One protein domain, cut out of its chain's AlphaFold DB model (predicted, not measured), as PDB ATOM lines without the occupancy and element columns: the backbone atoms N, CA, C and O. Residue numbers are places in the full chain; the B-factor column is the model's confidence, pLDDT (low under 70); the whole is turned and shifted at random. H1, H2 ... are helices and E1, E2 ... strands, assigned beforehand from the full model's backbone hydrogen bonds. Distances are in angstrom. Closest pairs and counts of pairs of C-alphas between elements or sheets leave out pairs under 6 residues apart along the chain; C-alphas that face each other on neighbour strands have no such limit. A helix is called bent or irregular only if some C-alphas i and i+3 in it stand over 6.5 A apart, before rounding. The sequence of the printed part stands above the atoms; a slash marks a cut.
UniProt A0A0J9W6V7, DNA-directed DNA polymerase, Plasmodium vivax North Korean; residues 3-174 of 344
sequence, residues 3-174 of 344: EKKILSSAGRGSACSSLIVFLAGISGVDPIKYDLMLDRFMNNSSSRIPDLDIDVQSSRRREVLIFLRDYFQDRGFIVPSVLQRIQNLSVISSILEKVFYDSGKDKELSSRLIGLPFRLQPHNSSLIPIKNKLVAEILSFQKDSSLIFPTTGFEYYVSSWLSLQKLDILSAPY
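What this domain is: This is residues 3 to 174 of the 344 residues of the protein "DNA-directed DNA polymerase" of Plasmodium vivax North Korean (UniProt A0A0J9W6V7). A strongly twisted sheet of six short strands forms the body, and a two-stranded arm of E2 and E3 runs out from it to a small head of two helices, H4 and H5. H3 and H7 stand beside the strands, while H1, H2 and the winding stretch of residues 24 to 51 make a loose region away from the head. The printed part has 172 residues, with seven named helices and six named strands; along the chain come H1 and H2, then E1, H3, E2, then H4 and H5, then E3 and E4, then H6, E5, H7 and last E6; the class is mixed, helices and strands, and in the branched sheet E1 and E6 as well as E2 and E5 are parallel neighbours, while E2 and E3, E2 and E4, and E4 and E6 are antiparallel ones. The whole is loose, with a radius of gyration of the C-alphas of 20.1 A, and elongated, spanning 63 by 38 by 36 A.

How they stand to each other: E2, residues 77 to 85, has three neighbours. E3, residues 117 to 122, and E4, residues 126 to 129, are antiparallel to it on one side, and E5, residues 151 to 155, is parallel to it on the other side. The pairing is staggered: N 84 and O 119 of E2 and E3 are 2.8 A apart, N 78 and O 128 of E2 and E4 3.0 A, and N 81 and O 154 of E2 and E5 2.9 A. E4 is antiparallel to E6, residues 167 to 172, with N 127 and O 167 at 2.8 A. E6 is parallel to E1, residues 52 to 57, with N 54 and O 168 at 2.8 A. H3, residues 61 to 72, and H7, residues 156 to 161, stand at the sheet's level, with heights of 3.1 A and 2.2 A. The closest C-alphas of H3 and E6 are those of Arg 61 and Ser 171, 6.3 A apart; those of E2 and H7 are Pro 80 and Tyr 156, 5.1 A apart. H1, residues 14 to 17, only grazes the sheet, and it is close to but not clearly touching H2, residues 19 to 23, with the C-alphas of Ala 15 and Val 21 closest at 6.8 A. H4, residues 89 to 99, and H5, residues 107 to 113, are close but not clearly touching, about perpendicular at 74 degrees, with the C-alphas of Leu 89 and Ser 110 closest at 7.3 A. H6, residues 133 to 138, is not on the sheet. H2, H3, H5 and H6 have every O i to N i+4 pair within hydrogen-bond range, H4 has 4 of 7, H7 has 0 of 2 but 3 of 3 O i to N i+3 pairs, and H1 is too short for an O i to N i+4 pair.

Where its parts are: E2 is 25.9 A long, from C-alpha 77 at (-202.208, 72.410, 16.989) to C-alpha 85 at (-210.221, 49.971, 6.924). E1 measures 16.8 A, H3 16.6 A, E6 15.5 A and E3 14.6 A. H4 measures 13.3 A and is irregular, with C-alphas 91 and 94 8.1 A apart. E6 ends with C-alpha 172 at (-187.645, 60.901, 6.686).

The domain as a whole: The farthest C-alphas, those of Lys 33 and Tyr 101, are 63.5 A apart. Residues 97 to 102, of which 97 to 99 belong to H4, stand free. The links from H2 to E1 and from H6 to E5 are long, and the printed part has no cut. The mean pLDDT of the printed part is 85.4, with residue 47 and residues 74 to 75, 101 to 105 and 133 to 134 under 70.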
ATOM      1  N   GLU A   3    -180.669  76.456  12.924       88.56
ATOM      2  CA  GLU A   3    -179.876  76.749  14.137       88.56
ATOM      3  C   GLU A   3    -179.517  75.494  14.947       88.56
ATOM      4  O   GLU A   3    -178.384  75.326  15.386       88.56
ATOM      5  N   LYS A   4    -180.470  74.565  15.097       90.44
ATOM      6  CA  LYS A   4    -180.271  73.286  15.800       90.44
ATOM      7  C   LYS A   4    -179.632  72.204  14.920       90.44
ATOM      8  O   LYS A   4    -179.564  71.051  15.353       90.44
ATOM      9  N   LYS A   5    -179.220  72.540  13.689       91.06
ATOM     10  CA  LYS A   5    -178.697  71.614  12.670       91.06
ATOM     11  C   LYS A   5    -179.588  70.376  12.471       91.06
ATOM     12  O   LYS A   5    -179.092  69.262  12.344       91.06
ATOM     13  N   ILE A   6    -180.911  70.559  12.521       94.75
ATOM     14  CA  ILE A   6    -181.871  69.507  12.151       94.75
ATOM     15  C   ILE A   6    -181.986  69.529  10.630       94.75
ATOM     16  O   ILE A   6    -182.372  70.561  10.075       94.75
ATOM     17  N   LEU A   7    -181.649  68.418   9.978       94.69
ATOM     18  CA  LEU A   7    -181.783  68.284   8.532       94.69
ATOM     19  C   LEU A   7    -183.263  68.179   8.140       94.69
ATOM     20  O   LEU A   7    -184.062  67.498   8.792       94.69
ATOM     21  N   SER A   8    -183.599  68.844   7.044       94.06
ATOM     22  CA  SER A   8    -184.882  68.755   6.354       94.06
ATOM     23  C   SER A   8    -184.637  68.467   4.876       94.06
ATOM     24  O   SER A   8    -183.535  68.705   4.377       94.06
ATOM     25  N   SER A   9    -185.643  67.950   4.171       93.06
ATOM     26  CA  SER A   9    -185.529  67.768   2.721       93.06
ATOM     27  C   SER A   9    -185.425  69.109   1.993       93.06
ATOM     28  O   SER A   9    -185.741  70.165   2.544       93.06
ATOM     29  N   ALA A  10    -185.003  69.057   0.728       91.88
ATOM     30  CA  ALA A  10    -185.050  70.217  -0.157       91.88
ATOM     31  C   ALA A  10    -186.492  70.669  -0.457       91.88
ATOM     32  O   ALA A  10    -186.690  71.784  -0.914       91.88
ATOM     33  N   GLY A  11    -187.495  69.832  -0.206       91.62
ATOM     34  CA  GLY A  11    -188.895  70.138  -0.458       91.62
ATOM     35  C   GLY A  11    -189.647  68.929  -1.002       91.62
ATOM     36  O   GLY A  11    -189.052  67.941  -1.443       91.62
ATOM     37  N   ARG A  12    -190.975  69.003  -0.954       90.94
ATOM     38  CA  ARG A  12    -191.883  67.950  -1.406       90.94
ATOM     39  C   ARG A  12    -193.147  68.548  -2.009       90.94
ATOM     40  O   ARG A  12    -193.638  69.589  -1.579       90.94
ATOM     41  N   GLY A  13    -193.729  67.800  -2.942       89.69
ATOM     42  CA  GLY A  13    -195.073  68.063  -3.436       89.69
ATOM     43  C   GLY A  13    -195.140  69.316  -4.299       89.69
ATOM     44  O   GLY A  13    -194.133  69.775  -4.833       89.69
ATOM     45  N   SER A  14    -196.350  69.843  -4.477       89.88
ATOM     46  CA  SER A  14    -196.561  71.031  -5.304       89.88
ATOM     47  C   SER A  14    -196.016  72.306  -4.666       89.88
ATOM     48  O   SER A  14    -195.685  73.217  -5.402       89.88
ATOM     49  N   ALA A  15    -195.822  72.367  -3.345       92.19
ATOM     50  CA  ALA A  15    -195.276  73.552  -2.677       92.19
ATOM     51  C   ALA A  15    -193.919  74.015  -3.241       92.19
ATOM     52  O   ALA A  15    -193.623  75.209  -3.225       92.19
ATOM     53  N   CYS A  16    -193.121  73.094  -3.793       94.25
ATOM     54  CA  CYS A  16    -191.858  73.419  -4.453       94.25
ATOM     55  C   CYS A  16    -192.010  74.298  -5.701       94.25
ATOM     56  O   CYS A  16    -191.021  74.894  -6.106       94.25
ATOM     57  N   SER A  17    -193.200  74.399  -6.304       93.50
ATOM     58  CA  SER A  17    -193.430  75.275  -7.457       93.50
ATOM     59  C   SER A  17    -193.674  76.740  -7.085       93.50
ATOM     60  O   SER A  17    -193.835  77.589  -7.957       93.50
ATOM     61  N   SER A  18    -193.687  77.075  -5.790       94.44
ATOM     62  CA  SER A  18    -193.876  78.447  -5.328       94.44
ATOM     63  C   SER A  18    -192.553  79.162  -5.074       94.44
ATOM     64  O   SER A  18    -191.785  78.794  -4.181       94.44
ATOM     65  N   LEU A  19    -192.338  80.273  -5.787       95.44
ATOM     66  CA  LEU A  19    -191.188  81.153  -5.564       95.44
ATOM     67  C   LEU A  19    -191.175  81.721  -4.137       95.44
ATOM     68  O   LEU A  19    -190.114  81.854  -3.538       95.44
ATOM     69  N   ILE A  20    -192.346  81.994  -3.555       95.00
ATOM     70  CA  ILE A  20    -192.461  82.484  -2.174       95.00
ATOM     71  C   ILE A  20    -191.951  81.429  -1.184       95.00
ATOM     72  O   ILE A  20    -191.212  81.762  -0.260       95.00
ATOM     73  N   VAL A  21    -192.303  80.155  -1.386       94.19
ATOM     74  CA  VAL A  21    -191.855  79.042  -0.529       94.19
ATOM     75  C   VAL A  21    -190.336  78.852  -0.623       94.19
ATOM     76  O   VAL A  21    -189.686  78.606   0.398       94.19
ATOM     77  N   PHE A  22    -189.760  79.010  -1.817       95.12
ATOM     78  CA  PHE A  22    -188.310  78.995  -2.027       95.12
ATOM     79  C   PHE A  22    -187.609  80.178  -1.342       95.12
ATOM     80  O   PHE A  22    -186.707  79.977  -0.530       95.12
ATOM     81  N   LEU A  23    -188.065  81.413  -1.583       95.62
ATOM     82  CA  LEU A  23    -187.469  82.627  -1.009       95.62
ATOM     83  C   LEU A  23    -187.592  82.689   0.521       95.62
ATOM     84  O   LEU A  23    -186.692  83.187   1.193       95.62
ATOM     85  N   ALA A  24    -188.667  82.138   1.089       93.75
ATOM     86  CA  ALA A  24    -188.825  81.991   2.536       93.75
ATOM     87  C   ALA A  24    -187.872  80.941   3.147       93.75
ATOM     88  O   ALA A  24    -187.787  80.811   4.370       93.75
ATOM     89  N   GLY A  25    -187.161  80.168   2.318       90.50
ATOM     90  CA  GLY A  25    -186.246  79.114   2.745       90.50
ATOM     91  C   GLY A  25    -186.944  77.881   3.316       90.50
ATOM     92  O   GLY A  25    -186.316  77.140   4.079       90.50
ATOM     93  N   ILE A  26    -188.226  77.688   2.982       91.75
ATOM     94  CA  ILE A  26    -189.012  76.493   3.319       91.75
ATOM     95  C   ILE A  26    -188.661  75.360   2.347       91.75
ATOM     96  O   ILE A  26    -188.467  74.225   2.775       91.75
ATOM     97  N   SER A  27    -188.543  75.686   1.057       92.56
ATOM     98  CA  SER A  27    -188.008  74.816   0.004       92.56
ATOM     99  C   SER A  27    -186.594  75.269  -0.371       92.56
ATOM    100  O   SER A  27    -186.309  76.464  -0.405       92.56
ATOM    101  N   GLY A  28    -185.714  74.319  -0.668       91.38
ATOM    102  CA  GLY A  28    -184.418  74.524  -1.318       91.38
ATOM    103  C   GLY A  28    -184.451  74.298  -2.835       91.38
ATOM    104  O   GLY A  28    -183.400  74.320  -3.467       91.38
ATOM    105  N   VAL A  29    -185.628  74.049  -3.418       93.00
ATOM    106  CA  VAL A  29    -185.827  73.892  -4.866       93.00
ATOM    107  C   VAL A  29    -186.223  75.233  -5.474       93.00
ATOM    108  O   VAL A  29    -187.252  75.786  -5.090       93.00
ATOM    109  N   ASP A  30    -185.422  75.725  -6.421       94.25
ATOM    110  CA  ASP A  30    -185.716  76.926  -7.207       94.25
ATOM    111  C   ASP A  30    -186.744  76.596  -8.308       94.25
ATOM    112  O   ASP A  30    -186.413  75.859  -9.245       94.25
ATOM    113  N   PRO A  31    -187.985  77.108  -8.219       95.19
ATOM    114  CA  PRO A  31    -189.025  76.791  -9.187       95.19
ATOM    115  C   PRO A  31    -188.777  77.399 -10.566       95.19
ATOM    116  O   PRO A  31    -189.263  76.843 -11.541       95.19
ATOM    117  N   ILE A  32    -188.023  78.498 -10.675       94.75
ATOM    118  CA  ILE A  32    -187.711  79.117 -11.969       94.75
ATOM    119  C   ILE A  32    -186.659  78.275 -12.683       94.75
ATOM    120  O   ILE A  32    -186.812  77.960 -13.860       94.75
ATOM    121  N   LYS A  33    -185.611  77.857 -11.959       92.25
ATOM    122  CA  LYS A  33    -184.543  77.016 -12.518       92.25
ATOM    123  C   LYS A  33    -185.082  75.718 -13.128       92.25
ATOM    124  O   LYS A  33    -184.589  75.291 -14.167       92.25
ATOM    125  N   TYR A  34    -186.053  75.090 -12.465       91.50
ATOM    126  CA  TYR A  34    -186.612  73.798 -12.876       91.50
ATOM    127  C   TYR A  34    -187.984  73.903 -13.553       91.50
ATOM    128  O   TYR A  34    -188.643  72.878 -13.712       91.50
ATOM    129  N   ASP A  35    -188.406  75.113 -13.939       90.81
ATOM    130  CA  ASP A  35    -189.644  75.367 -14.692       90.81
ATOM    131  C   ASP A  35    -190.902  74.756 -14.034       90.81
ATOM    132  O   ASP A  35    -191.708  74.052 -14.643       90.81
ATOM    133  N   LEU A  36    -191.033  74.955 -12.719       92.12
ATOM    134  CA  LEU A  36    -192.123  74.397 -11.923       92.12
ATOM    135  C   LEU A  36    -193.336  75.337 -11.914       92.12
ATOM    136  O   LEU A  36    -193.244  76.494 -11.508       92.12
ATOM    137  N   MET A  37    -194.510  74.809 -12.265       89.94
ATOM    138  CA  MET A  37    -195.739  75.600 -12.417       89.94
ATOM    139  C   MET A  37    -196.410  75.957 -11.087       89.94
ATOM    140  O   MET A  37    -196.839  75.072 -10.335       89.94
ATOM    141  N   LEU A  38    -196.587  77.255 -10.819       90.19
ATOM    142  CA  LEU A  38    -197.295  77.739  -9.628       90.19
ATOM    143  C   LEU A  38    -198.757  77.266  -9.590       90.19
ATOM    144  O   LEU A  38    -199.232  76.904  -8.513       90.19
ATOM    145  N   ASP A  39    -199.424  77.183 -10.746       86.94
ATOM    146  CA  ASP A  39    -200.819  76.735 -10.898       86.94
ATOM    147  C   ASP A  39    -201.069  75.329 -10.329       86.94
ATOM    148  O   ASP A  39    -202.185  74.960  -9.965       86.94
ATOM    149  N   ARG A  40    -200.009  74.524 -10.190       84.06
ATOM    150  CA  ARG A  40    -200.072  73.212  -9.537       84.06
ATOM    151  C   ARG A  40    -200.204  73.312  -8.014       84.06
ATOM    152  O   ARG A  40    -200.730  72.399  -7.368       84.06
ATOM    153  N   PHE A  41    -199.645  74.360  -7.420       87.31
ATOM    154  CA  PHE A  41    -199.683  74.592  -5.981       87.31
ATOM    155  C   PHE A  41    -200.910  75.391  -5.568       87.31
ATOM    156  O   PHE A  41    -201.595  74.991  -4.627       87.31
ATOM    157  N   MET A  42    -201.195  76.478  -6.281       84.62
ATOM    158  CA  MET A  42    -202.359  77.326  -6.053       84.62
ATOM    159  C   MET A  42    -203.093  77.546  -7.365       84.62
ATOM    160  O   MET A  42    -202.485  77.939  -8.348       84.62
ATOM    161  N   ASN A  43    -204.400  77.322  -7.350       80.56
ATOM    162  CA  ASN A  43    -205.259  77.447  -8.517       80.56
ATOM    163  C   ASN A  43    -206.558  78.128  -8.062       80.56
ATOM    164  O   ASN A  43    -207.200  77.617  -7.141       80.56
ATOM    165  N   ASN A  44    -206.937  79.264  -8.658       77.62
ATOM    166  CA  ASN A  44    -208.104  80.041  -8.215       77.62
ATOM    167  C   ASN A  44    -209.438  79.351  -8.554       77.62
ATOM    168  O   ASN A  44    -210.427  79.532  -7.844       77.62
ATOM    169  N   SER A  45    -209.463  78.514  -9.591       71.00
ATOM    170  CA  SER A  45    -210.598  77.696 -10.021       71.00
ATOM    171  C   SER A  45    -210.813  76.471  -9.123       71.00
ATOM    172  O   SER A  45    -211.859  75.817  -9.177       71.00
ATOM    173  N   SER A  46    -209.841  76.160  -8.259       70.12
ATOM    174  CA  SER A  46    -209.884  75.041  -7.327       70.12
ATOM    175  C   SER A  46    -210.165  75.517  -5.906       70.12
ATOM    176  O   SER A  46    -209.435  76.320  -5.340       70.12
ATOM    177  N   SER A  47    -211.162  74.924  -5.248       68.00
ATOM    178  CA  SER A  47    -211.382  75.111  -3.805       68.00
ATOM    179  C   SER A  47    -210.366  74.357  -2.934       68.00
ATOM    180  O   SER A  47    -210.535  74.250  -1.716       68.00
ATOM    181  N   ARG A  48    -209.320  73.774  -3.539       73.31
ATOM    182  CA  ARG A  48    -208.305  73.011  -2.818       73.31
ATOM    183  C   ARG A  48    -207.389  73.954  -2.047       73.31
ATOM    184  O   ARG A  48    -206.688  74.774  -2.628       73.31
ATOM    185  N   ILE A  49    -207.314  73.740  -0.740       78.00
ATOM    186  CA  ILE A  49    -206.320  74.404   0.100       78.00
ATOM    187  C   ILE A  49    -204.922  73.872  -0.243       78.00
ATOM    188  O   ILE A  49    -204.750  72.650  -0.309       78.00
ATOM    189  N   PRO A  50    -203.930  74.754  -0.457       80.81
ATOM    190  CA  PRO A  50    -202.549  74.335  -0.634       80.81
ATOM    191  C   PRO A  50    -202.037  73.653   0.639       80.81
ATOM    192  O   PRO A  50    -202.123  74.206   1.737       80.81
ATOM    193  N   ASP A  51    -201.493  72.450   0.477       81.88
ATOM    194  CA  ASP A  51    -200.903  71.668   1.562       81.88
ATOM    195  C   ASP A  51    -199.374  71.868   1.555       81.88
ATOM    196  O   ASP A  51    -198.749  71.853   0.489       81.88
ATOM    197  N   LEU A  52    -198.771  72.058   2.736       86.31
ATOM    198  CA  LEU A  52    -197.319  72.164   2.901       86.31
ATOM    199  C   LEU A  52    -196.795  70.989   3.732       86.31
ATOM    200  O   LEU A  52    -197.102  70.860   4.919       86.31
ATOM    201  N   ASP A  53    -195.937  70.197   3.098       91.06
ATOM    202  CA  ASP A  53    -195.310  69.020   3.685       91.06
ATOM    203  C   ASP A  53    -193.826  69.296   3.936       91.06
ATOM    204  O   ASP A  53    -193.100  69.714   3.031       91.06
ATOM    205  N   ILE A  54    -193.356  69.020   5.151       93.25
ATOM    206  CA  ILE A  54    -191.952  69.175   5.530       93.25
ATOM    207  C   ILE A  54    -191.419  67.822   5.992       93.25
ATOM    208  O   ILE A  54    -191.829  67.296   7.028       93.25
ATOM    209  N   ASP A  55    -190.466  67.269   5.244       95.06
ATOM    210  CA  ASP A  55    -189.722  66.088   5.669       95.06
ATOM    211  C   ASP A  55    -188.568  66.509   6.595       95.06
ATOM    212  O   ASP A  55    -187.760  67.375   6.250       95.06
ATOM    213  N   VAL A  56    -188.465  65.867   7.757       96.12
ATOM    214  CA  VAL A  56    -187.406  66.092   8.751       96.12
ATOM    215  C   VAL A  56    -186.774  64.771   9.176       96.12
ATOM    216  O   VAL A  56    -187.374  63.706   9.025       96.12
ATOM    217  N   GLN A  57    -185.566  64.828   9.738       96.12
ATOM    218  CA  GLN A  57    -184.915  63.672  10.372       96.12
ATOM    219  C   GLN A  57    -185.870  62.937  11.313       96.12
ATOM    220  O   GLN A  57    -186.457  63.549  12.210       96.12
ATOM    221  N   SER A  58    -186.015  61.623  11.144       96.25
ATOM    222  CA  SER A  58    -186.968  60.833  11.930       96.25
ATOM    223  C   SER A  58    -186.592  60.841  13.404       96.25
ATOM    224  O   SER A  58    -187.463  61.019  14.256       96.25
ATOM    225  N   SER A  59    -185.295  60.708  13.697       96.56
ATOM    226  CA  SER A  59    -184.762  60.702  15.064       96.56
ATOM    227  C   SER A  59    -184.993  62.027  15.796       96.56
ATOM    228  O   SER A  59    -185.210  62.040  17.008       96.56
ATOM    229  N   ARG A  60    -185.023  63.144  15.058       96.38
ATOM    230  CA  ARG A  60    -185.146  64.506  15.608       96.38
ATOM    231  C   ARG A  60    -186.514  65.141  15.387       96.38
ATOM    232  O   ARG A  60    -186.765  66.255  15.843       96.38
ATOM    233  N   ARG A  61    -187.449  64.430  14.754       95.62
ATOM    234  CA  ARG A  61    -188.814  64.912  14.515       95.62
ATOM    235  C   ARG A  61    -189.513  65.328  15.807       95.62
ATOM    236  O   ARG A  61    -190.203  66.345  15.836       95.62
ATOM    237  N   ARG A  62    -189.309  64.572  16.892       94.25
ATOM    238  CA  ARG A  62    -189.886  64.887  18.207       94.25
ATOM    239  C   ARG A  62    -189.450  66.273  18.700       94.25
ATOM    240  O   ARG A  62    -190.275  66.987  19.258       94.25
ATOM    241  N   GLU A  63    -188.204  66.681  18.447       95.56
ATOM    242  CA  GLU A  63    -187.703  68.016  18.808       95.56
ATOM    243  C   GLU A  63    -188.434  69.128  18.048       95.56
ATOM    244  O   GLU A  63    -188.739  70.168  18.628       95.56
ATOM    245  N   VAL A  64    -188.742  68.905  16.765       94.75
ATOM    246  CA  VAL A  64    -189.499  69.858  15.936       94.75
ATOM    247  C   VAL A  64    -190.920  70.017  16.471       94.75
ATOM    248  O   VAL A  64    -191.399  71.136  16.631       94.75
ATOM    249  N   LEU A  65    -191.582  68.907  16.801       93.31
ATOM    250  CA  LEU A  65    -192.933  68.929  17.362       93.31
ATOM    251  C   LEU A  65    -192.976  69.606  18.742       93.31
ATOM    252  O   LEU A  65    -193.880  70.397  18.998       93.31
ATOM    253  N   ILE A  66    -191.990  69.346  19.610       92.94
ATOM    254  CA  ILE A  66    -191.854  70.029  20.909       92.94
ATOM    255  C   ILE A  66    -191.662  71.532  20.700       92.94
ATOM    256  O   ILE A  66    -192.354  72.320  21.331       92.94
ATOM    257  N   PHE A  67    -190.789  71.931  19.771       92.69
ATOM    258  CA  PHE A  67    -190.597  73.341  19.442       92.69
ATOM    259  C   PHE A  67    -191.901  74.005  18.979       92.69
ATOM    260  O   PHE A  67    -192.219  75.095  19.440       92.69
ATOM    261  N   LEU A  68    -192.677  73.350  18.108       91.75
ATOM    262  CA  LEU A  68    -193.972  73.871  17.663       91.75
ATOM    263  C   LEU A  68    -194.961  74.018  18.826       91.75
ATOM    264  O   LEU A  68    -195.642  75.038  18.906       91.75
ATOM    265  N   ARG A  69    -195.023  73.038  19.735       89.69
ATOM    266  CA  ARG A  69    -195.860  73.113  20.941       89.69
ATOM    267  C   ARG A  69    -195.450  74.284  21.826       89.69
ATOM    268  O   ARG A  69    -196.311  75.025  22.274       89.69
ATOM    269  N   ASP A  70    -194.157  74.460  22.064       90.00
ATOM    270  CA  ASP A  70    -193.663  75.509  22.955       90.00
ATOM    271  C   ASP A  70    -193.858  76.900  22.331       90.00
ATOM    272  O   ASP A  70    -194.267  77.836  23.013       90.00
ATOM    273  N   TYR A  71    -193.639  77.025  21.017       89.00
ATOM    274  CA  TYR A  71    -193.791  78.283  20.285       89.00
ATOM    275  C   TYR A  71    -195.256  78.717  20.149       89.00
ATOM    276  O   TYR A  71    -195.582  79.882  20.371       89.00
ATOM    277  N   PHE A  72    -196.153  77.793  19.790       84.88
ATOM    278  CA  PHE A  72    -197.579  78.084  19.588       84.88
ATOM    279  C   PHE A  72    -198.446  77.809  20.826       84.88
ATOM    280  O   PHE A  72    -199.667  77.952  20.758       84.88
ATOM    281  N   GLN A  73    -197.817  77.450  21.950       77.00
ATOM    282  CA  GLN A  73    -198.449  77.012  23.196       77.00
ATOM    283  C   GLN A  73    -199.264  75.708  23.028       77.00
ATOM    284  O   GLN A  73    -199.610  75.287  21.922       77.00
ATOM    285  N   ASP A  74    -199.603  75.054  24.145       65.50
ATOM    286  CA  ASP A  74    -200.220  73.710  24.220       65.50
ATOM    287  C   ASP A  74    -201.504  73.497  23.381       65.50
ATOM    288  O   ASP A  74    -201.953  72.359  23.225       65.50
ATOM    289  N   ARG A  75    -202.120  74.563  22.852       66.12
ATOM    290  CA  ARG A  75    -203.367  74.522  22.066       66.12
ATOM    291  C   ARG A  75    -203.225  75.022  20.626       66.12
ATOM    292  O   ARG A  75    -204.234  75.171  19.946       66.12
ATOM    293  N   GLY A  76    -202.003  75.273  20.156       81.75
ATOM    294  CA  GLY A  76    -201.776  75.779  18.804       81.75
ATOM    295  C   GLY A  76    -202.102  74.776  17.697       81.75
ATOM    296  O   GLY A  76    -202.482  75.187  16.604       81.75
ATOM    297  N   PHE A  77    -201.992  73.471  17.973       89.31
ATOM    298  CA  PHE A  77    -202.208  72.410  16.989       89.31
ATOM    299  C   PHE A  77    -202.964  71.216  17.558       89.31
ATOM    300  O   PHE A  77    -202.866  70.902  18.745       89.31
ATOM    301  N   ILE A  78    -203.649  70.510  16.661       89.38
ATOM    302  CA  ILE A  78    -204.293  69.225  16.929       89.38
ATOM    303  C   ILE A  78    -203.869  68.200  15.881       89.38
ATOM    304  O   ILE A  78    -203.546  68.549  14.745       89.38
ATOM    305  N   VAL A  79    -203.921  66.927  16.251       91.31
ATOM    306  CA  VAL A  79    -203.667  65.810  15.339       91.31
ATOM    307  C   VAL A  79    -205.011  65.223  14.893       91.31
ATOM    308  O   VAL A  79    -205.766  64.734  15.742       91.31
ATOM    309  N   PRO A  80    -205.350  65.257  13.589       90.38
ATOM    310  CA  PRO A  80    -206.548  64.597  13.087       90.38
ATOM    311  C   PRO A  80    -206.397  63.079  13.161       90.38
ATOM    312  O   PRO A  80    -205.284  62.553  13.194       90.38
ATOM    313  N   SER A  81    -207.512  62.359  13.133       91.25
ATOM    314  CA  SER A  81    -207.500  60.898  13.108       91.25
ATOM    315  C   SER A  81    -207.592  60.338  11.689       91.25
ATOM    316  O   SER A  81    -208.081  60.980  10.765       91.25
ATOM    317  N   VAL A  82    -207.138  59.105  11.501       91.19
ATOM    318  CA  VAL A  82    -207.270  58.332  10.266       91.19
ATOM    319  C   VAL A  82    -208.069  57.078  10.567       91.19
ATOM    320  O   VAL A  82    -207.699  56.290  11.443       91.19
ATOM    321  N   LEU A  83    -209.157  56.885   9.821       90.25
ATOM    322  CA  LEU A  83    -209.972  55.683   9.892       90.25
ATOM    323  C   LEU A  83    -209.320  54.567   9.073       90.25
ATOM    324  O   LEU A  83    -209.310  54.587   7.841       90.25
ATOM    325  N   GLN A  84    -208.769  53.571   9.760       89.94
ATOM    326  CA  GLN A  84    -208.234  52.383   9.118       89.94
ATOM    327  C   GLN A  84    -209.364  51.426   8.745       89.94
ATOM    328  O   GLN A  84    -210.236  51.095   9.555       89.94
ATOM    329  N   ARG A  85    -209.307  50.959   7.498       90.56
ATOM    330  CA  ARG A  85    -210.221  49.971   6.924       90.56
ATOM    331  C   ARG A  85    -209.490  48.664   6.670       90.56
ATOM    332  O   ARG A  85    -208.305  48.682   6.333       90.56
ATOM    333  N   ILE A  86    -210.194  47.550   6.809       90.12
ATOM    334  CA  ILE A  86    -209.642  46.211   6.597       90.12
ATOM    335  C   ILE A  86    -209.266  46.077   5.120       90.12
ATOM    336  O   ILE A  86    -210.136  45.968   4.262       90.12
ATOM    337  N   GLN A  87    -207.969  46.115   4.811       87.56
ATOM    338  CA  GLN A  87    -207.473  45.923   3.441       87.56
ATOM    339  C   GLN A  87    -207.384  44.440   3.085       87.56
ATOM    340  O   GLN A  87    -207.621  44.037   1.952       87.56
ATOM    341  N   ASN A  88    -207.031  43.624   4.073       86.69
ATOM    342  CA  ASN A  88    -206.978  42.178   3.980       86.69
ATOM    343  C   ASN A  88    -207.233  41.577   5.371       86.69
ATOM    344  O   ASN A  88    -207.107  42.256   6.392       86.69
ATOM    345  N   LEU A  89    -207.573  40.290   5.408       83.25
ATOM    346  CA  LEU A  89    -207.965  39.601   6.640       83.25
ATOM    347  C   LEU A  89    -206.813  39.412   7.631       83.25
ATOM    348  O   LEU A  89    -207.069  39.278   8.822       83.25
ATOM    349  N   SER A  90    -205.555  39.457   7.174       83.38
ATOM    350  CA  SER A  90    -204.397  39.320   8.069       83.38
ATOM    351  C   SER A  90    -204.311  40.453   9.094       83.38
ATOM    352  O   SER A  90    -203.823  40.247  10.197       83.38
ATOM    353  N   VAL A  91    -204.867  41.628   8.777       82.88
ATOM    354  CA  VAL A  91    -204.917  42.778   9.696       82.88
ATOM    355  C   VAL A  91    -205.769  42.492  10.937       82.88
ATOM    356  O   VAL A  91    -205.529  43.064  12.000       82.88
ATOM    357  N   ILE A  92    -206.758  41.610  10.810       79.50
ATOM    358  CA  ILE A  92    -207.707  41.267  11.874       79.50
ATOM    359  C   ILE A  92    -207.663  39.780  12.235       79.50
ATOM    360  O   ILE A  92    -208.579  39.299  12.896       79.50
ATOM    361  N   SER A  93    -206.619  39.046  11.834       80.19
ATOM    362  CA  SER A  93    -206.543  37.591  12.032       80.19
ATOM    363  C   SER A  93    -206.718  37.199  13.497       80.19
ATOM    364  O   SER A  93    -207.534  36.341  13.808       80.19
ATOM    365  N   SER A  94    -206.069  37.923  14.410       80.81
ATOM    366  CA  SER A  94    -206.170  37.695  15.856       80.81
ATOM    367  C   SER A  94    -207.562  37.960  16.440       80.81
ATOM    368  O   SER A  94    -207.901  37.432  17.497       80.81
ATOM    369  N   ILE A  95    -208.375  38.793  15.782       79.69
ATOM    370  CA  ILE A  95    -209.779  39.021  16.148       79.69
ATOM    371  C   ILE A  95    -210.632  37.891  15.573       79.69
ATOM    372  O   ILE A  95    -211.475  37.342  16.278       79.69
ATOM    373  N   LEU A  96    -210.388  37.516  14.316       78.44
ATOM    374  CA  LEU A  96    -211.100  36.433  13.643       78.44
ATOM    375  C   LEU A  96    -210.920  35.099  14.371       78.44
ATOM    376  O   LEU A  96    -211.907  34.417  14.602       78.44
ATOM    377  N   GLU A  97    -209.705  34.774  14.809       77.81
ATOM    378  CA  GLU A  97    -209.395  33.561  15.582       77.81
ATOM    379  C   GLU A  97    -210.149  33.486  16.919       77.81
ATOM    380  O   GLU A  97    -210.443  32.400  17.406       77.81
ATOM    381  N   LYS A  98    -210.488  34.633  17.520       79.38
ATOM    382  CA  LYS A  98    -211.240  34.688  18.785       79.38
ATOM    383  C   LYS A  98    -212.750  34.571  18.598       79.38
ATOM    384  O   LYS A  98    -213.445  34.190  19.534       79.38
ATOM    385  N   VAL A  99    -213.257  34.967  17.433       77.69
ATOM    386  CA  VAL A  99    -214.698  35.033  17.141       77.69
ATOM    387  C   VAL A  99    -215.163  33.798  16.371       77.69
ATOM    388  O   VAL A  99    -216.253  33.289  16.623       77.69
ATOM    389  N   PHE A 100    -214.336  33.287  15.461       71.50
ATOM    390  CA  PHE A 100    -214.611  32.092  14.675       71.50
ATOM    391  C   PHE A 100    -213.841  30.905  15.259       71.50
ATOM    392  O   PHE A 100    -212.632  30.801  15.090       71.50
ATOM    393  N   TYR A 101    -214.560  29.994  15.921       64.69
ATOM    394  CA  TYR A 101    -214.006  28.740  16.457       64.69
ATOM    395  C   TYR A 101    -213.477  27.790  15.366       64.69
ATOM    396  O   TYR A 101    -212.623  26.957  15.647       64.69
ATOM    397  N   ASP A 102    -213.976  27.919  14.132       62.94
ATOM    398  CA  ASP A 102    -213.518  27.165  12.964       62.94
ATOM    399  C   ASP A 102    -212.936  28.161  11.949       62.94
ATOM    400  O   ASP A 102    -213.625  28.741  11.100       62.94
ATOM    401  N   SER A 103    -211.656  28.468  12.133       55.69
ATOM    402  CA  SER A 103    -210.899  29.432  11.344       55.69
ATOM    403  C   SER A 103    -210.755  28.946   9.896       55.69
ATOM    404  O   SER A 103    -209.779  28.276   9.558       55.69
ATOM    405  N   GLY A 104    -211.702  29.298   9.014       58.28
ATOM    406  CA  GLY A 104    -211.409  29.329   7.576       58.28
ATOM    407  C   GLY A 104    -212.475  28.961   6.541       58.28
ATOM    408  O   GLY A 104    -212.077  28.782   5.390       58.28
ATOM    409  N   LYS A 105    -213.778  28.844   6.838       56.41
ATOM    410  CA  LYS A 105    -214.729  28.361   5.802       56.41
ATOM    411  C   LYS A 105    -215.709  29.355   5.200       56.41
ATOM    412  O   LYS A 105    -216.089  29.144   4.049       56.41
ATOM    413  N   ASP A 106    -216.052  30.454   5.862       70.31
ATOM    414  CA  ASP A 106    -216.957  31.423   5.237       70.31
ATOM    415  C   ASP A 106    -216.183  32.508   4.473       70.31
ATOM    416  O   ASP A 106    -215.938  33.623   4.951       70.31
ATOM    417  N   LYS A 107    -215.731  32.140   3.265       72.38
ATOM    418  CA  LYS A 107    -215.091  33.073   2.323       72.38
ATOM    419  C   LYS A 107    -216.012  34.241   1.980       72.38
ATOM    420  O   LYS A 107    -215.516  35.341   1.741       72.38
ATOM    421  N   GLU A 108    -217.322  34.015   1.977       76.56
ATOM    422  CA  GLU A 108    -218.305  35.048   1.692       76.56
ATOM    423  C   GLU A 108    -218.333  36.079   2.821       76.56
ATOM    424  O   GLU A 108    -218.078  37.258   2.570       76.56
ATOM    425  N   LEU A 109    -218.522  35.648   4.070       76.56
ATOM    426  CA  LEU A 109    -218.498  36.549   5.225       76.56
ATOM    427  C   LEU A 109    -217.159  37.289   5.337       76.56
ATOM    428  O   LEU A 109    -217.128  38.501   5.532       76.56
ATOM    429  N   SER A 110    -216.051  36.576   5.140       76.94
ATOM    430  CA  SER A 110    -214.712  37.159   5.217       76.94
ATOM    431  C   SER A 110    -214.492  38.224   4.136       76.94
ATOM    432  O   SER A 110    -213.960  39.296   4.417       76.94
ATOM    433  N   SER A 111    -214.959  37.989   2.906       81.50
ATOM    434  CA  SER A 111    -214.892  38.997   1.841       81.50
ATOM    435  C   SER A 111    -215.702  40.258   2.159       81.50
ATOM    436  O   SER A 111    -215.265  41.357   1.823       81.50
ATOM    437  N   ARG A 112    -216.826  40.127   2.880       86.31
ATOM    438  CA  ARG A 112    -217.667  41.261   3.300       86.31
ATOM    439  C   ARG A 112    -217.013  42.129   4.380       86.31
ATOM    440  O   ARG A 112    -217.434  43.266   4.570       86.31
ATOM    441  N   LEU A 113    -215.995  41.621   5.081       86.00
ATOM    442  CA  LEU A 113    -215.241  42.399   6.068       86.00
ATOM    443  C   LEU A 113    -214.252  43.373   5.417       86.00
ATOM    444  O   LEU A 113    -213.892  44.381   6.024       86.00
ATOM    445  N   ILE A 114    -213.809  43.088   4.191       89.19
ATOM    446  CA  ILE A 114    -212.875  43.953   3.467       89.19
ATOM    447  C   ILE A 114    -213.542  45.312   3.226       89.19
ATOM    448  O   ILE A 114    -214.672  45.410   2.760       89.19
ATOM    449  N   GLY A 115    -212.829  46.385   3.563       89.06
ATOM    450  CA  GLY A 115    -213.303  47.763   3.453       89.06
ATOM    451  C   GLY A 115    -214.052  48.288   4.681       89.06
ATOM    452  O   GLY A 115    -214.213  49.511   4.795       89.06
ATOM    453  N   LEU A 116    -214.449  47.431   5.629       91.38
ATOM    454  CA  LEU A 116    -215.056  47.895   6.878       91.38
ATOM    455  C   LEU A 116    -214.026  48.642   7.743       91.38
ATOM    456  O   LEU A 116    -212.852  48.255   7.784       91.38
ATOM    457  N   PRO A 117    -214.438  49.723   8.425       90.38
ATOM    458  CA  PRO A 117    -213.586  50.403   9.388       90.38
ATOM    459  C   PRO A 117    -213.362  49.529  10.623       90.38
ATOM    460  O   PRO A 117    -214.298  48.903  11.111       90.38
ATOM    461  N   PHE A 118    -212.137  49.505  11.146       87.88
ATOM    462  CA  PHE A 118    -211.810  48.683  12.322       87.88
ATOM    463  C   PHE A 118    -210.964  49.400  13.381       87.88
ATOM    464  O   PHE A 118    -210.848  48.907  14.502       87.88
ATOM    465  N   ARG A 119    -210.359  50.549  13.058       87.56
ATOM    466  CA  ARG A 119    -209.571  51.334  14.015       87.56
ATOM    467  C   ARG A 119    -209.537  52.800  13.619       87.56
ATOM    468  O   ARG A 119    -209.288  53.119  12.460       87.56
ATOM    469  N   LEU A 120    -209.721  53.682  14.593       88.19
ATOM    470  CA  LEU A 120    -209.416  55.101  14.465       88.19
ATOM    471  C   LEU A 120    -208.094  55.363  15.185       88.19
ATOM    472  O   LEU A 120    -207.941  54.966  16.339       88.19
ATOM    473  N   GLN A 121    -207.127  55.977  14.508       90.19
ATOM    474  CA  GLN A 121    -205.833  56.297  15.113       90.19
ATOM    475  C   GLN A 121    -205.370  57.704  14.733       90.19
ATOM    476  O   GLN A 121    -205.723  58.177  13.655       90.19
ATOM    477  N   PRO A 122    -204.544  58.362  15.558       90.75
ATOM    478  CA  PRO A 122    -203.959  59.657  15.223       90.75
ATOM    479  C   PRO A 122    -203.169  59.611  13.908       90.75
ATOM    480  O   PRO A 122    -202.497  58.620  13.609       90.75
ATOM    481  N   HIS A 123    -203.228  60.683  13.116       92.25
ATOM    482  CA  HIS A 123    -202.403  60.825  11.922       92.25
ATOM    483  C   HIS A 123    -200.930  60.934  12.320       92.25
ATOM    484  O   HIS A 123    -200.561  61.694  13.211       92.25
ATOM    485  N   ASN A 124    -200.062  60.207  11.618       90.31
ATOM    486  CA  ASN A 124    -198.655  60.120  12.005       90.31
ATOM    487  C   ASN A 124    -197.909  61.447  11.847       90.31
ATOM    488  O   ASN A 124    -196.995  61.700  12.629       90.31
ATOM    489  N   SER A 125    -198.287  62.266  10.860       91.81
ATOM    490  CA  SER A 125    -197.535  63.460  10.434       91.81
ATOM    491  C   SER A 125    -198.281  64.787  10.542       91.81
ATOM    492  O   SER A 125    -197.633  65.827  10.586       91.81
ATOM    493  N   SER A 126    -199.614  64.760  10.575       92.00
ATOM    494  CA  SER A 126    -200.419  65.928  10.217       92.00
ATOM    495  C   SER A 126    -200.803  66.708  11.453       92.00
ATOM    496  O   SER A 126    -201.179  66.122  12.471       92.00
ATOM    497  N   LEU A 127    -200.707  68.024  11.342       91.12
ATOM    498  CA  LEU A 127    -201.061  68.989  12.362       91.12
ATOM    499  C   LEU A 127    -202.042  69.989  11.756       91.12
ATOM    500  O   LEU A 127    -201.789  70.572  10.703       91.12
ATOM    501  N   ILE A 128    -203.146  70.224  12.451       89.00
ATOM    502  CA  ILE A 128    -204.103  71.269  12.097       89.00
ATOM    503  C   ILE A 128    -203.898  72.426  13.080       89.00
ATOM    504  O   ILE A 128    -204.124  72.230  14.278       89.00
ATOM    505  N   PRO A 129    -203.455  73.611  12.624       87.50
ATOM    506  CA  PRO A 129    -203.360  74.784  13.474       87.50
ATOM    507  C   PRO A 129    -204.753  75.262  13.892       87.50
ATOM    508  O   PRO A 129    -205.616  75.531  13.054       87.50
ATOM    509  N   ILE A 130    -204.957  75.436  15.193       83.88
ATOM    510  CA  ILE A 130    -206.204  75.944  15.763       83.88
ATOM    511  C   ILE A 130    -206.009  77.415  16.110       83.88
ATOM    512  O   ILE A 130    -205.560  77.777  17.193       83.88
ATOM    513  N   LYS A 131    -206.337  78.285  15.152       74.00
ATOM    514  CA  LYS A 131    -206.257  79.744  15.333       74.00
ATOM    515  C   LYS A 131    -207.509  80.334  15.990       74.00
ATOM    516  O   LYS A 131    -207.444  81.415  16.564       74.00
ATOM    517  N   ASN A 132    -208.651  79.647  15.893       73.25
ATOM    518  CA  ASN A 132    -209.950  80.146  16.342       73.25
ATOM    519  C   ASN A 132    -210.488  79.309  17.514       73.25
ATOM    520  O   ASN A 132    -210.615  78.089  17.402       73.25
ATOM    521  N   LYS A 133    -210.861  79.981  18.611       69.06
ATOM    522  CA  LYS A 133    -211.499  79.370  19.789       69.06
ATOM    523  C   LYS A 133    -212.768  78.587  19.444       69.06
ATOM    524  O   LYS A 133    -212.961  77.514  19.994       69.06
ATOM    525  N   LEU A 134    -213.572  79.062  18.493       68.56
ATOM    526  CA  LEU A 134    -214.805  78.390  18.074       68.56
ATOM    527  C   LEU A 134    -214.521  77.000  17.482       68.56
ATOM    528  O   LEU A 134    -215.200  76.028  17.790       68.56
ATOM    529  N   VAL A 135    -213.468  76.885  16.667       72.31
ATOM    530  CA  VAL A 135    -213.034  75.594  16.107       72.31
ATOM    531  C   VAL A 135    -212.528  74.680  17.225       72.31
ATOM    532  O   VAL A 135    -212.781  73.481  17.196       72.31
ATOM    533  N   ALA A 136    -211.868  75.247  18.239       71.25
ATOM    534  CA  ALA A 136    -211.441  74.502  19.419       71.25
ATOM    535  C   ALA A 136    -212.614  73.965  20.257       71.25
ATOM    536  O   ALA A 136    -212.488  72.916  20.875       71.25
ATOM    537  N   GLU A 137    -213.742  74.673  20.292       70.38
ATOM    538  CA  GLU A 137    -214.942  74.267  21.035       70.38
ATOM    539  C   GLU A 137    -215.771  73.219  20.282       70.38
ATOM    540  O   GLU A 137    -216.352  72.331  20.900       70.38
ATOM    541  N   ILE A 138    -215.798  73.292  18.946       71.50
ATOM    542  CA  ILE A 138    -216.500  72.319  18.093       71.50
ATOM    543  C   ILE A 138    -215.765  70.974  18.064       71.50
ATOM    544  O   ILE A 138    -216.388  69.915  17.969       71.50
ATOM    545  N   LEU A 139    -214.434  70.997  18.107       73.38
ATOM    546  CA  LEU A 139    -213.630  69.791  17.998       73.38
ATOM    547  C   LEU A 139    -213.413  69.167  19.381       73.38
ATOM    548  O   LEU A 139    -212.653  69.669  20.201       73.38
ATOM    549  N   SER A 140    -214.035  68.013  19.622       74.50
ATOM    550  CA  SER A 140    -213.717  67.194  20.794       74.50
ATOM    551  C   SER A 140    -212.255  66.748  20.745       74.50
ATOM    552  O   SER A 140    -211.815  66.136  19.761       74.50
ATOM    553  N   PHE A 141    -211.521  67.030  21.822       81.06
ATOM    554  CA  PHE A 141    -210.107  66.696  21.957       81.06
ATOM    555  C   PHE A 141    -209.867  65.607  22.990       81.06
ATOM    556  O   PHE A 141    -210.468  65.594  24.062       81.06
ATOM    557  N   GLN A 142    -208.919  64.732  22.683       80.25
ATOM    558  CA  GLN A 142    -208.369  63.766  23.618       80.25
ATOM    559  C   GLN A 142    -206.867  63.996  23.721       80.25
ATOM    560  O   GLN A 142    -206.178  64.169  22.718       80.25
ATOM    561  N   LYS A 143    -206.341  64.033  24.943       78.69
ATOM    562  CA  LYS A 143    -204.897  64.121  25.166       78.69
ATOM    563  C   LYS A 143    -204.389  62.742  25.551       78.69
ATOM    564  O   LYS A 143    -204.654  62.269  26.651       78.69
ATOM    565  N   ASP A 144    -203.662  62.117  24.637       79.00
ATOM    566  CA  ASP A 144    -202.883  60.920  24.934       79.00
ATOM    567  C   ASP A 144    -201.523  61.347  25.505       79.00
ATOM    568  O   ASP A 144    -200.840  62.195  24.932       79.00
ATOM    569  N   SER A 145    -201.124  60.761  26.634       77.19
ATOM    570  CA  SER A 145    -199.827  61.017  27.278       77.19
ATOM    571  C   SER A 145    -198.611  60.732  26.382       77.19
ATOM    572  O   SER A 145    -197.550  61.328  26.569       77.19
ATOM    573  N   SER A 146    -198.757  59.842  25.396       80.69
ATOM    574  CA  SER A 146    -197.695  59.476  24.456       80.69
ATOM    575  C   SER A 146    -197.476  60.520  23.352       80.69
ATOM    576  O   SER A 146    -196.395  60.578  22.748       80.69
ATOM    577  N   LEU A 147    -198.469  61.380  23.109       84.44
ATOM    578  CA  LEU A 147    -198.472  62.359  22.028       84.44
ATOM    579  C   LEU A 147    -198.128  63.760  22.530       84.44
ATOM    580  O   LEU A 147    -198.400  64.145  23.663       84.44
ATOM    581  N   ILE A 148    -197.508  64.543  21.648       89.62
ATOM    582  CA  ILE A 148    -197.130  65.931  21.949       89.62
ATOM    583  C   ILE A 148    -198.349  66.852  21.882       89.62
ATOM    584  O   ILE A 148    -198.491  67.743  22.715       89.62
ATOM    585  N   PHE A 149    -199.217  66.621  20.898       90.31
ATOM    586  CA  PHE A 149    -200.412  67.413  20.640       90.31
ATOM    587  C   PHE A 149    -201.672  66.595  20.931       90.31
ATOM    588  O   PHE A 149    -201.654  65.372  20.751       90.31
ATOM    589  N   PRO A 150    -202.768  67.246  21.356       89.56
ATOM    590  CA  PRO A 150    -204.058  66.585  21.491       89.56
ATOM    591  C   PRO A 150    -204.554  66.061  20.139       89.56
ATOM    592  O   PRO A 150    -204.278  66.627  19.079       89.56
ATOM    593  N   THR A 151    -205.316  64.978  20.185       89.12
ATOM    594  CA  THR A 151    -205.938  64.347  19.025       89.12
ATOM    595  C   THR A 151    -207.412  64.697  18.968       89.12
ATOM    596  O   THR A 151    -208.045  64.990  19.984       89.12
ATOM    597  N   THR A 152    -207.983  64.656  17.773       87.19
ATOM    598  CA  THR A 152    -209.430  64.753  17.580       87.19
ATOM    599  C   THR A 152    -209.942  63.508  16.870       87.19
ATOM    600  O   THR A 152    -209.253  62.950  16.015       87.19
ATOM    601  N   GLY A 153    -211.161  63.072  17.199       83.19
ATOM    602  CA  GLY A 153    -211.839  61.984  16.478       83.19
ATOM    603  C   GLY A 153    -212.206  62.350  15.037       83.19
ATOM    604  O   GLY A 153    -212.621  61.497  14.259       83.19
ATOM    605  N   PHE A 154    -212.042  63.619  14.674       83.62
ATOM    606  CA  PHE A 154    -212.277  64.129  13.341       83.62
ATOM    607  C   PHE A 154    -211.294  63.537  12.320       83.62
ATOM    608  O   PHE A 154    -210.073  63.561  12.511       83.62
ATOM    609  N   GLU A 155    -211.833  62.996  11.227       85.94
ATOM    610  CA  GLU A 155    -211.037  62.336  10.198       85.94
ATOM    611  C   GLU A 155    -210.221  63.332   9.365       85.94
ATOM    612  O   GLU A 155    -210.704  64.385   8.947       85.94
ATOM    613  N   TYR A 156    -208.989  62.941   9.041       84.69
ATOM    614  CA  TYR A 156    -208.037  63.718   8.253       84.69
ATOM    615  C   TYR A 156    -208.646  64.271   6.961       84.69
ATOM    616  O   TYR A 156    -208.449  65.439   6.640       84.69
ATOM    617  N   TYR A 157    -209.435  63.480   6.232       80.56
ATOM    618  CA  TYR A 157    -210.038  63.927   4.973       80.56
ATOM    619  C   TYR A 157    -211.092  65.031   5.158       80.56
ATOM    620  O   TYR A 157    -211.225  65.910   4.306       80.56
ATOM    621  N   VAL A 158    -211.800  65.035   6.290       80.88
ATOM    622  CA  VAL A 158    -212.858  66.015   6.573       80.88
ATOM    623  C   VAL A 158    -212.256  67.405   6.823       80.88
ATOM    624  O   VAL A 158    -212.913  68.414   6.582       80.88
ATOM    625  N   SER A 159    -210.975  67.495   7.200       77.19
ATOM    626  CA  SER A 159    -210.289  68.789   7.375       77.19
ATOM    627  C   SER A 159    -210.262  69.614   6.093       77.19
ATOM    628  O   SER A 159    -210.478  70.822   6.143       77.19
ATOM    629  N   SER A 160    -210.107  68.953   4.941       77.50
ATOM    630  CA  SER A 160    -210.199  69.605   3.636       77.50
ATOM    631  C   SER A 160    -211.594  70.177   3.387       77.50
ATOM    632  O   SER A 160    -211.716  71.232   2.780       77.50
ATOM    633  N   TRP A 161    -212.651  69.499   3.851       76.94
ATOM    634  CA  TRP A 161    -214.039  69.928   3.647       76.94
ATOM    635  C   TRP A 161    -214.385  71.141   4.507       76.94
ATOM    636  O   TRP A 161    -215.081  72.042   4.053       76.94
ATOM    637  N   LEU A 162    -213.848  71.191   5.727       79.06
ATOM    638  CA  LEU A 162    -213.984  72.340   6.624       79.06
ATOM    639  C   LEU A 162    -213.028  73.490   6.293       79.06
ATOM    640  O   LEU A 162    -212.957  74.458   7.045       79.06
ATOM    641  N   SER A 163    -212.288  73.393   5.188       79.62
ATOM    642  CA  SER A 163    -211.309  74.398   4.785       79.62
ATOM    643  C   SER A 163    -210.260  74.699   5.871       79.62
ATOM    644  O   SER A 163    -209.790  75.829   6.018       79.62
ATOM    645  N   LEU A 164    -209.882  73.684   6.651       81.25
ATOM    646  CA  LEU A 164    -208.840  73.814   7.664       81.25
ATOM    647  C   LEU A 164    -207.462  73.685   7.011       81.25
ATOM    648  O   LEU A 164    -207.211  72.768   6.227       81.25
ATOM    649  N   GLN A 165    -206.557  74.597   7.372       83.38
ATOM    650  CA  GLN A 165    -205.150  74.500   6.987       83.38
ATOM    651  C   GLN A 165    -204.521  73.258   7.624       83.38
ATOM    652  O   GLN A 165    -204.884  72.868   8.734       83.38
ATOM    653  N   LYS A 166    -203.561  72.656   6.926       86.31
ATOM    654  CA  LYS A 166    -202.805  71.494   7.390       86.31
ATOM    655  C   LYS A 166    -201.317  71.745   7.235       86.31
ATOM    656  O   LYS A 166    -200.888  72.409   6.295       86.31
ATOM    657  N   LEU A 167    -200.557  71.207   8.175       89.69
ATOM    658  CA  LEU A 167    -199.108  71.176   8.145       89.69
ATOM    659  C   LEU A 167    -198.657  69.757   8.462       89.69
ATOM    660  O   LEU A 167    -198.900  69.261   9.564       89.69
ATOM    661  N   ASP A 168    -197.954  69.133   7.529       92.50
ATOM    662  CA  ASP A 168    -197.438  67.788   7.732       92.50
ATOM    663  C   ASP A 168    -195.945  67.851   8.048       92.50
ATOM    664  O   ASP A 168    -195.129  68.297   7.245       92.50
ATOM    665  N   ILE A 169    -195.580  67.381   9.241       94.75
ATOM    666  CA  ILE A 169    -194.186  67.172   9.635       94.75
ATOM    667  C   ILE A 169    -193.907  65.680   9.505       94.75
ATOM    668  O   ILE A 169    -194.308  64.899  10.373       94.75
ATOM    669  N   LEU A 170    -193.240  65.277   8.427       95.19
ATOM    670  CA  LEU A 170    -192.982  63.881   8.091       95.19
ATOM    671  C   LEU A 170    -191.621  63.415   8.612       95.19
ATOM    672  O   LEU A 170    -190.630  64.135   8.548       95.19
ATOM    673  N   SER A 171    -191.565  62.174   9.094       95.12
ATOM    674  CA  SER A 171    -190.300  61.494   9.391       95.12
ATOM    675  C   SER A 171    -189.664  60.973   8.103       95.12
ATOM    676  O   SER A 171    -190.283  60.169   7.402       95.12
ATOM    677  N   ALA A 172    -188.422  61.362   7.829       95.69
ATOM    678  CA  ALA A 172    -187.645  60.901   6.686       95.69
ATOM    679  C   ALA A 172    -186.352  60.187   7.134       95.69
ATOM    680  O   ALA A 172    -185.355  60.847   7.431       95.69
ATOM    681  N   PRO A 173    -186.326  58.837   7.128       94.44
ATOM    682  CA  PRO A 173    -185.168  58.056   7.578       94.44
ATOM    683  C   PRO A 173    -183.887  58.300   6.776       94.44
ATOM    684  O   PRO A 173    -182.788  58.215   7.313       94.44
ATOM    685  N   TYR A 174    -184.004  58.647   5.490       94.50
ATOM    686  CA  TYR A 174    -182.829  58.950   4.671       94.50
ATOM    687  C   TYR A 174    -182.084  60.203   5.165       94.50
ATOM    688  O   TYR A 174    -180.877  60.299   4.977       94.50
TER     689      TYR A 174